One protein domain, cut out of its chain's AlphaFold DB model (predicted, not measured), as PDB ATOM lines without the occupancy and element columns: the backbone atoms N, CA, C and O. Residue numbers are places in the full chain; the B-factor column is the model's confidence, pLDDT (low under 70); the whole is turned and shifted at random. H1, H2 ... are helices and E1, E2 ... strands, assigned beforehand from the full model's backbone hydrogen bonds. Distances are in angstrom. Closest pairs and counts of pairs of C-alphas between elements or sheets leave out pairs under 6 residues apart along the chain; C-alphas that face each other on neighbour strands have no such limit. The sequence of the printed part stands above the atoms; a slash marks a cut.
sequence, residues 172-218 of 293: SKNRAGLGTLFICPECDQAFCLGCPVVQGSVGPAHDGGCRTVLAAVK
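Overview. This is residues 172 to 218 of the 293 residues of the protein "Hypothetical protein" of Aureoumbra lagunensis (UniProt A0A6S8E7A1). A small sheet of three antiparallel strands, E1, E2 and E3, goes back and forth, with one short helix, H1, over one end of one of its faces. The loop that joins E1 to E2 lies at one end of the long axis and the last residues of H1 at the other, while a tail, residues 172 to 179, leads into E1. The printed part has 47 residues with three named strands and then one named helix along the chain, E1, E2, E3, H1; the sheet's order is E1 - E2 - E3, and the class is mixed, helices and strands. The whole is compact, with a radius of gyration of the C-alphas of 10.5 A, yet elongated in outline, spanning 34 by 21 by 15 A.

Along the chain. After residues 172 to 179, E1 runs from Thr 180, C-alpha at (181.302, 168.722, 212.670), to Ile 183, 9.9 A from first to last C-alpha. E2, residues 190 to 195, is the longest strand by residues and measures 12.8 A. E3, residues 201 to 204, measures 10.1 A. H1, residues 209 to 218, measures 14.9 A and ends with the C-alpha of Lys 218 at (167.895, 179.273, 223.726).

Arrangement. The three strands form a meander, each strand the antiparallel neighbour of the one before. E1 and E2 are a hairpin, their directions at 157 degrees; N 182 and O 191 are 2.8 A apart, within hydrogen-bond range, as are N 193 and O 180, also at 2.8 A. E2 and E3 are a second hairpin at 145 degrees, with N 192 and O 203 at 2.9 A and N 203 and O 192 at 2.9 A, within hydrogen-bond range. E2 is the inner strand; E1 and E3 are edge strands. H1 is on the sheet, at a height over the sheet of 11.8 A, though only just: the local plane there is fitted to 6 C-alphas. H1 lies over E2, with 5 of its C-alphas, and is only just not over E3, with 2. It runs across the strands, at 72 degrees to E2 on the local plane. The closest C-alphas of E2 and H1 are those of Cys 195 and Cys 210, 6.5 A apart. In H1 every O i to N i+4 pair is within hydrogen-bond range.

Size, cuts and confidence. The C-alphas farthest apart in the domain are those of Glu 186 and Lys 218, at 34.3 A. The printed part has no cut. The links E2 to E3 and E3 to H1 are tight, and E1 to E2 is short. The mean pLDDT of the printed part is 85.7, and residues 174 to 177 are under 70, the model's low confidence.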
ATOM      1  N   SER A 172     179.697 163.604 204.527       77.12
ATOM      2  CA  SER A 172     178.454 162.957 204.914       77.12
ATOM      3  C   SER A 172     177.949 163.557 206.225       77.12
ATOM      4  O   SER A 172     178.695 163.741 207.189       77.12
ATOM      5  N   LYS A 173     176.651 163.876 206.269       71.06
ATOM      6  CA  LYS A 173     176.020 164.364 207.497       71.06
ATOM      7  C   LYS A 173     176.181 163.311 208.590       71.06
ATOM      8  O   LYS A 173     175.893 162.131 208.389       71.06
ATOM      9  N   ASN A 174     176.601 163.752 209.769       68.38
ATOM     10  CA  ASN A 174     176.672 162.874 210.925       68.38
ATOM     11  C   ASN A 174     175.255 162.405 211.306       68.38
ATOM     12  O   ASN A 174     174.379 163.234 211.564       68.38
ATOM     13  N   ARG A 175     175.034 161.084 211.399       62.50
ATOM     14  CA  ARG A 175     173.740 160.498 211.812       62.50
ATOM     15  C   ARG A 175     173.291 160.968 213.198       62.50
ATOM     16  O   ARG A 175     172.101 160.958 213.486       62.50
ATOM     17  N   ALA A 176     174.223 161.407 214.044       64.56
ATOM     18  CA  ALA A 176     173.928 161.938 215.371       64.56
ATOM     19  C   ALA A 176     173.331 163.363 215.366       64.56
ATOM     20  O   ALA A 176     173.022 163.883 216.441       64.56
ATOM     21  N   GLY A 177     173.219 164.029 214.205       65.94
ATOM     22  CA  GLY A 177     172.717 165.410 214.106       65.94
ATOM     23  C   GLY A 177     173.595 166.441 214.828       65.94
ATOM     24  O   GLY A 177     173.143 167.533 215.168       65.94
ATOM     25  N   LEU A 178     174.845 166.074 215.119       74.69
ATOM     26  CA  LEU A 178     175.844 166.923 215.750       74.69
ATOM     27  C   LEU A 178     176.717 167.543 214.662       74.69
ATOM     28  O   LEU A 178     177.265 166.813 213.835       74.69
ATOM     29  N   GLY A 179     176.852 168.870 214.690       82.88
ATOM     30  CA  GLY A 179     177.725 169.578 213.762       82.88
ATOM     31  C   GLY A 179     179.184 169.138 213.902       82.88
ATOM     32  O   GLY A 179     179.632 168.750 214.985       82.88
ATOM     33  N   THR A 180     179.915 169.178 212.795       87.38
ATOM     34  CA  THR A 180     181.302 168.722 212.670       87.38
ATOM     35  C   THR A 180     182.216 169.923 212.473       87.38
ATOM     36  O   THR A 180     181.982 170.730 211.576       87.38
ATOM     37  N   LEU A 181     183.263 170.045 213.293       89.75
ATOM     38  CA  LEU A 181     184.306 171.043 213.067       89.75
ATOM     39  C   LEU A 181     185.096 170.667 211.809       89.75
ATOM     40  O   LEU A 181     185.622 169.561 211.708       89.75
ATOM     41  N   PHE A 182     185.181 171.600 210.873       90.81
ATOM     42  CA  PHE A 182     185.958 171.490 209.651       90.81
ATOM     43  C   PHE A 182     186.968 172.629 209.605       90.81
ATOM     44  O   PHE A 182     186.597 173.784 209.791       90.81
ATOM     45  N   ILE A 183     188.230 172.300 209.346       93.44
ATOM     46  CA  ILE A 183     189.297 173.269 209.098       93.44
ATOM     47  C   ILE A 183     189.769 173.018 207.673       93.44
ATOM     48  O   ILE A 183     190.159 171.898 207.337       93.44
ATOM     49  N   CYS A 184     189.679 174.037 206.825       93.12
ATOM     50  CA  CYS A 184     190.094 173.911 205.437       93.12
ATOM     51  C   CYS A 184     191.626 173.797 205.346       93.12
ATOM     52  O   CYS A 184     192.305 174.667 205.880       93.12
ATOM     53  N   PRO A 185     192.187 172.797 204.641       92.50
ATOM     54  CA  PRO A 185     193.637 172.643 204.508       92.50
ATOM     55  C   PRO A 185     194.286 173.633 203.527       92.50
ATOM     56  O   PRO A 185     195.508 173.716 203.489       92.50
ATOM     57  N   GLU A 186     193.499 174.352 202.715       89.94
ATOM     58  CA  GLU A 186     194.020 175.360 201.778       89.94
ATOM     59  C   GLU A 186     193.983 176.784 202.336       89.94
ATOM     60  O   GLU A 186     194.898 177.560 202.078       89.94
ATOM     61  N   CYS A 187     192.924 177.157 203.065       91.44
ATOM     62  CA  CYS A 187     192.754 178.527 203.565       91.44
ATOM     63  C   CYS A 187     192.777 178.658 205.093       91.44
ATOM     64  O   CYS A 187     192.566 179.763 205.590       91.44
ATOM     65  N   ASP A 188     192.963 177.559 205.830       93.44
ATOM     66  CA  ASP A 188     192.996 177.481 207.302       93.44
ATOM     67  C   ASP A 188     191.753 178.031 208.031       93.44
ATOM     68  O   ASP A 188     191.708 178.102 209.261       93.44
ATOM     69  N   GLN A 189     190.693 178.381 207.298       93.62
ATOM     70  CA  GLN A 189     189.435 178.830 207.884       93.62
ATOM     71  C   GLN A 189     188.681 177.660 208.519       93.62
ATOM     72  O   GLN A 189     188.603 176.561 207.957       93.62
ATOM     73  N   ALA A 190     188.088 177.924 209.683       93.81
ATOM     74  CA  ALA A 190     187.355 176.945 210.469       93.81
ATOM     75  C   ALA A 190     185.840 177.190 210.417       93.81
ATOM     76  O   ALA A 190     185.360 178.306 210.628       93.81
ATOM     77  N   PHE A 191     185.079 176.120 210.202       92.38
ATOM     78  CA  PHE A 191     183.622 176.134 210.084       92.38
ATOM     79  C   PHE A 191     182.993 174.980 210.867       92.38
ATOM     80  O   PHE A 191     183.617 173.943 211.090       92.38
ATOM     81  N   CYS A 192     181.724 175.127 211.246       91.19
ATOM     82  CA  CYS A 192     180.916 174.039 211.781       91.19
ATOM     83  C   CYS A 192     179.931 173.545 210.712       91.19
ATOM     84  O   CYS A 192     178.955 174.223 210.386       91.19
ATOM     85  N   LEU A 193     180.181 172.365 210.148       88.56
ATOM     86  CA  LEU A 193     179.326 171.744 209.134       88.56
ATOM     87  C   LEU A 193     178.143 171.037 209.798       88.56
ATOM     88  O   LEU A 193     178.338 170.293 210.756       88.56
ATOM     89  N   GLY A 194     176.924 171.222 209.289       84.50
ATOM     90  CA  GLY A 194     175.752 170.537 209.846       84.50
ATOM     91  C   GLY A 194     175.348 171.053 211.229       84.50
ATOM     92  O   GLY A 194     174.912 170.275 212.077       84.50
ATOM     93  N   CYS A 195     175.549 172.344 211.503       87.06
ATOM     94  CA  CYS A 195     175.404 172.892 212.844       87.06
ATOM     95  C   CYS A 195     173.919 173.054 213.234       87.06
ATOM     96  O   CYS A 195     173.179 173.768 212.555       87.06
ATOM     97  N   PRO A 196     173.456 172.466 214.355       86.69
ATOM     98  CA  PRO A 196     172.059 172.556 214.783       86.69
ATOM     99  C   PRO A 196     171.641 173.970 215.213       86.69
ATOM    100  O   PRO A 196     170.451 174.270 215.219       86.69
ATOM    101  N   VAL A 197     172.596 174.849 215.548       86.88
ATOM    102  CA  VAL A 197     172.325 176.266 215.857       86.88
ATOM    103  C   VAL A 197     171.794 177.000 214.626       86.88
ATOM    104  O   VAL A 197     170.889 177.818 214.740       86.88
ATOM    105  N   VAL A 198     172.303 176.648 213.443       86.94
ATOM    106  CA  VAL A 198     171.867 177.175 212.141       86.94
ATOM    107  C   VAL A 198     171.072 176.127 211.355       86.94
ATOM    108  O   VAL A 198     171.202 176.009 210.142       86.94
ATOM    109  N   GLN A 199     170.255 175.333 212.056       84.12
ATOM    110  CA  GLN A 199     169.298 174.389 211.455       84.12
ATOM    111  C   GLN A 199     169.926 173.343 210.511       84.12
ATOM    112  O   GLN A 199     169.309 172.902 209.545       84.12
ATOM    113  N   GLY A 200     171.155 172.913 210.793       80.69
ATOM    114  CA  GLY A 200     171.867 171.920 209.987       80.69
ATOM    115  C   GLY A 200     172.610 172.504 208.782       80.69
ATOM    116  O   GLY A 200     173.197 171.737 208.016       80.69
ATOM    117  N   SER A 201     172.631 173.829 208.621       84.31
ATOM    118  CA  SER A 201     173.494 174.513 207.653       84.31
ATOM    119  C   SER A 201     174.933 174.648 208.170       84.31
ATOM    120  O   SER A 201     175.286 174.180 209.257       84.31
ATOM    121  N   VAL A 202     175.798 175.261 207.362       87.75
ATOM    122  CA  VAL A 202     177.161 175.619 207.766       87.75
ATOM    123  C   VAL A 202     177.110 176.853 208.666       87.75
ATOM    124  O   VAL A 202     176.528 177.867 208.290       87.75
ATOM    125  N   GLY A 203     177.712 176.760 209.848       87.38
ATOM    126  CA  GLY A 203     177.859 177.862 210.797       87.38
ATOM    127  C   GLY A 203     179.326 178.188 211.092       87.38
ATOM    128  O   GLY A 203     180.225 177.476 210.631       87.38
ATOM    129  N   PRO A 204     179.591 179.244 211.879       89.31
ATOM    130  CA  PRO A 204     180.939 179.552 212.348       89.31
ATOM    131  C   PRO A 204     181.474 178.437 213.257       89.31
ATOM    132  O   PRO A 204     180.706 177.762 213.951       89.31
ATOM    133  N   ALA A 205     182.793 178.240 213.263       91.75
ATOM    134  CA  ALA A 205     183.433 177.380 214.253       91.75
ATOM    135  C   ALA A 205     183.231 177.946 215.669       91.75
ATOM    136  O   ALA A 205     183.230 179.159 215.872       91.75
ATOM    137  N   HIS A 206     183.038 177.059 216.643       86.94
ATOM    138  CA  HIS A 206     182.811 177.437 218.033       86.94
ATOM    139  C   HIS A 206     183.302 176.346 218.992       86.94
ATOM    140  O   HIS A 206     183.226 175.147 218.696       86.94
ATOM    141  N   ASP A 207     183.727 176.766 220.179       83.25
ATOM    142  CA  ASP A 207     184.221 175.873 221.223       83.25
ATOM    143  C   ASP A 207     183.076 175.266 222.051       83.25
ATOM    144  O   ASP A 207     181.938 175.736 222.037       83.25
ATOM    145  N   GLY A 208     183.350 174.169 222.763       79.62
ATOM    146  CA  GLY A 208     182.383 173.556 223.689       79.62
ATOM    147  C   GLY A 208     181.255 172.737 223.041       79.62
ATOM    148  O   GLY A 208     180.364 172.261 223.746       79.62
ATOM    149  N   GLY A 209     181.301 172.521 221.723       85.19
ATOM    150  CA  GLY A 209     180.365 171.671 220.980       85.19
ATOM    151  C   GLY A 209     178.995 172.308 220.710       85.19
ATOM    152  O   GLY A 209     178.515 173.183 221.427       85.19
ATOM    153  N   CYS A 210     178.318 171.833 219.658       88.38
ATOM    154  CA  CYS A 210     177.094 172.470 219.149       88.38
ATOM    155  C   CYS A 210     175.941 172.520 220.160       88.38
ATOM    156  O   CYS A 210     175.137 173.447 220.140       88.38
ATOM    157  N   ARG A 211     175.837 171.515 221.039       86.69
ATOM    158  CA  ARG A 211     174.761 171.436 222.042       86.69
ATOM    159  C   ARG A 211     174.848 172.567 223.061       86.69
ATOM    160  O   ARG A 211     173.819 173.128 223.422       86.69
ATOM    161  N   THR A 212     176.060 172.903 223.488       89.00
ATOM    162  CA  THR A 212     176.318 173.955 224.476       89.00
ATOM    163  C   THR A 212     175.941 175.317 223.913       89.00
ATOM    164  O   THR A 212     175.180 176.053 224.536       89.00
ATOM    165  N   VAL A 213     176.381 175.605 222.685       89.31
ATOM    166  CA  VAL A 213     176.031 176.849 221.988       89.31
ATOM    167  C   VAL A 213     174.523 176.937 221.752       89.31
ATOM    168  O   VAL A 213     173.915 177.961 222.047       89.31
ATOM    169  N   LEU A 214     173.881 175.849 221.312       88.69
ATOM    170  CA  LEU A 214     172.429 175.816 221.123       88.69
ATOM    171  C   LEU A 214     171.663 176.083 222.429       88.69
ATOM    172  O   LEU A 214     170.651 176.784 222.416       88.69
ATOM    173  N   ALA A 215     172.121 175.524 223.551       90.12
ATOM    174  CA  ALA A 215     171.514 175.763 224.857       90.12
ATOM    175  C   ALA A 215     171.669 177.226 225.299       90.12
ATOM    176  O   ALA A 215     170.699 177.817 225.776       90.12
ATOM    177  N   ALA A 216     172.846 177.823 225.085       91.12
ATOM    178  CA  ALA A 216     173.101 179.231 225.384       91.12
ATOM    179  C   ALA A 216     172.189 180.161 224.566       91.12
ATOM    180  O   ALA A 216     171.499 180.996 225.147       91.12
ATOM    181  N   VAL A 217     172.082 179.940 223.251       89.88
ATOM    182  CA  VAL A 217     171.196 180.719 222.365       89.88
ATOM    183  C   VAL A 217     169.736 180.641 222.822       89.88
ATOM    184  O   VAL A 217     169.042 181.656 222.882       89.88
ATOM    185  N   LYS A 218     169.259 179.447 223.198       91.56
ATOM    186  CA  LYS A 218     167.895 179.273 223.726       91.56
ATOM    187  C   LYS A 218     167.683 180.032 225.036       91.56
ATOM    188  O   LYS A 218     166.629 180.635 225.226       91.56
TER     189      LYS A 218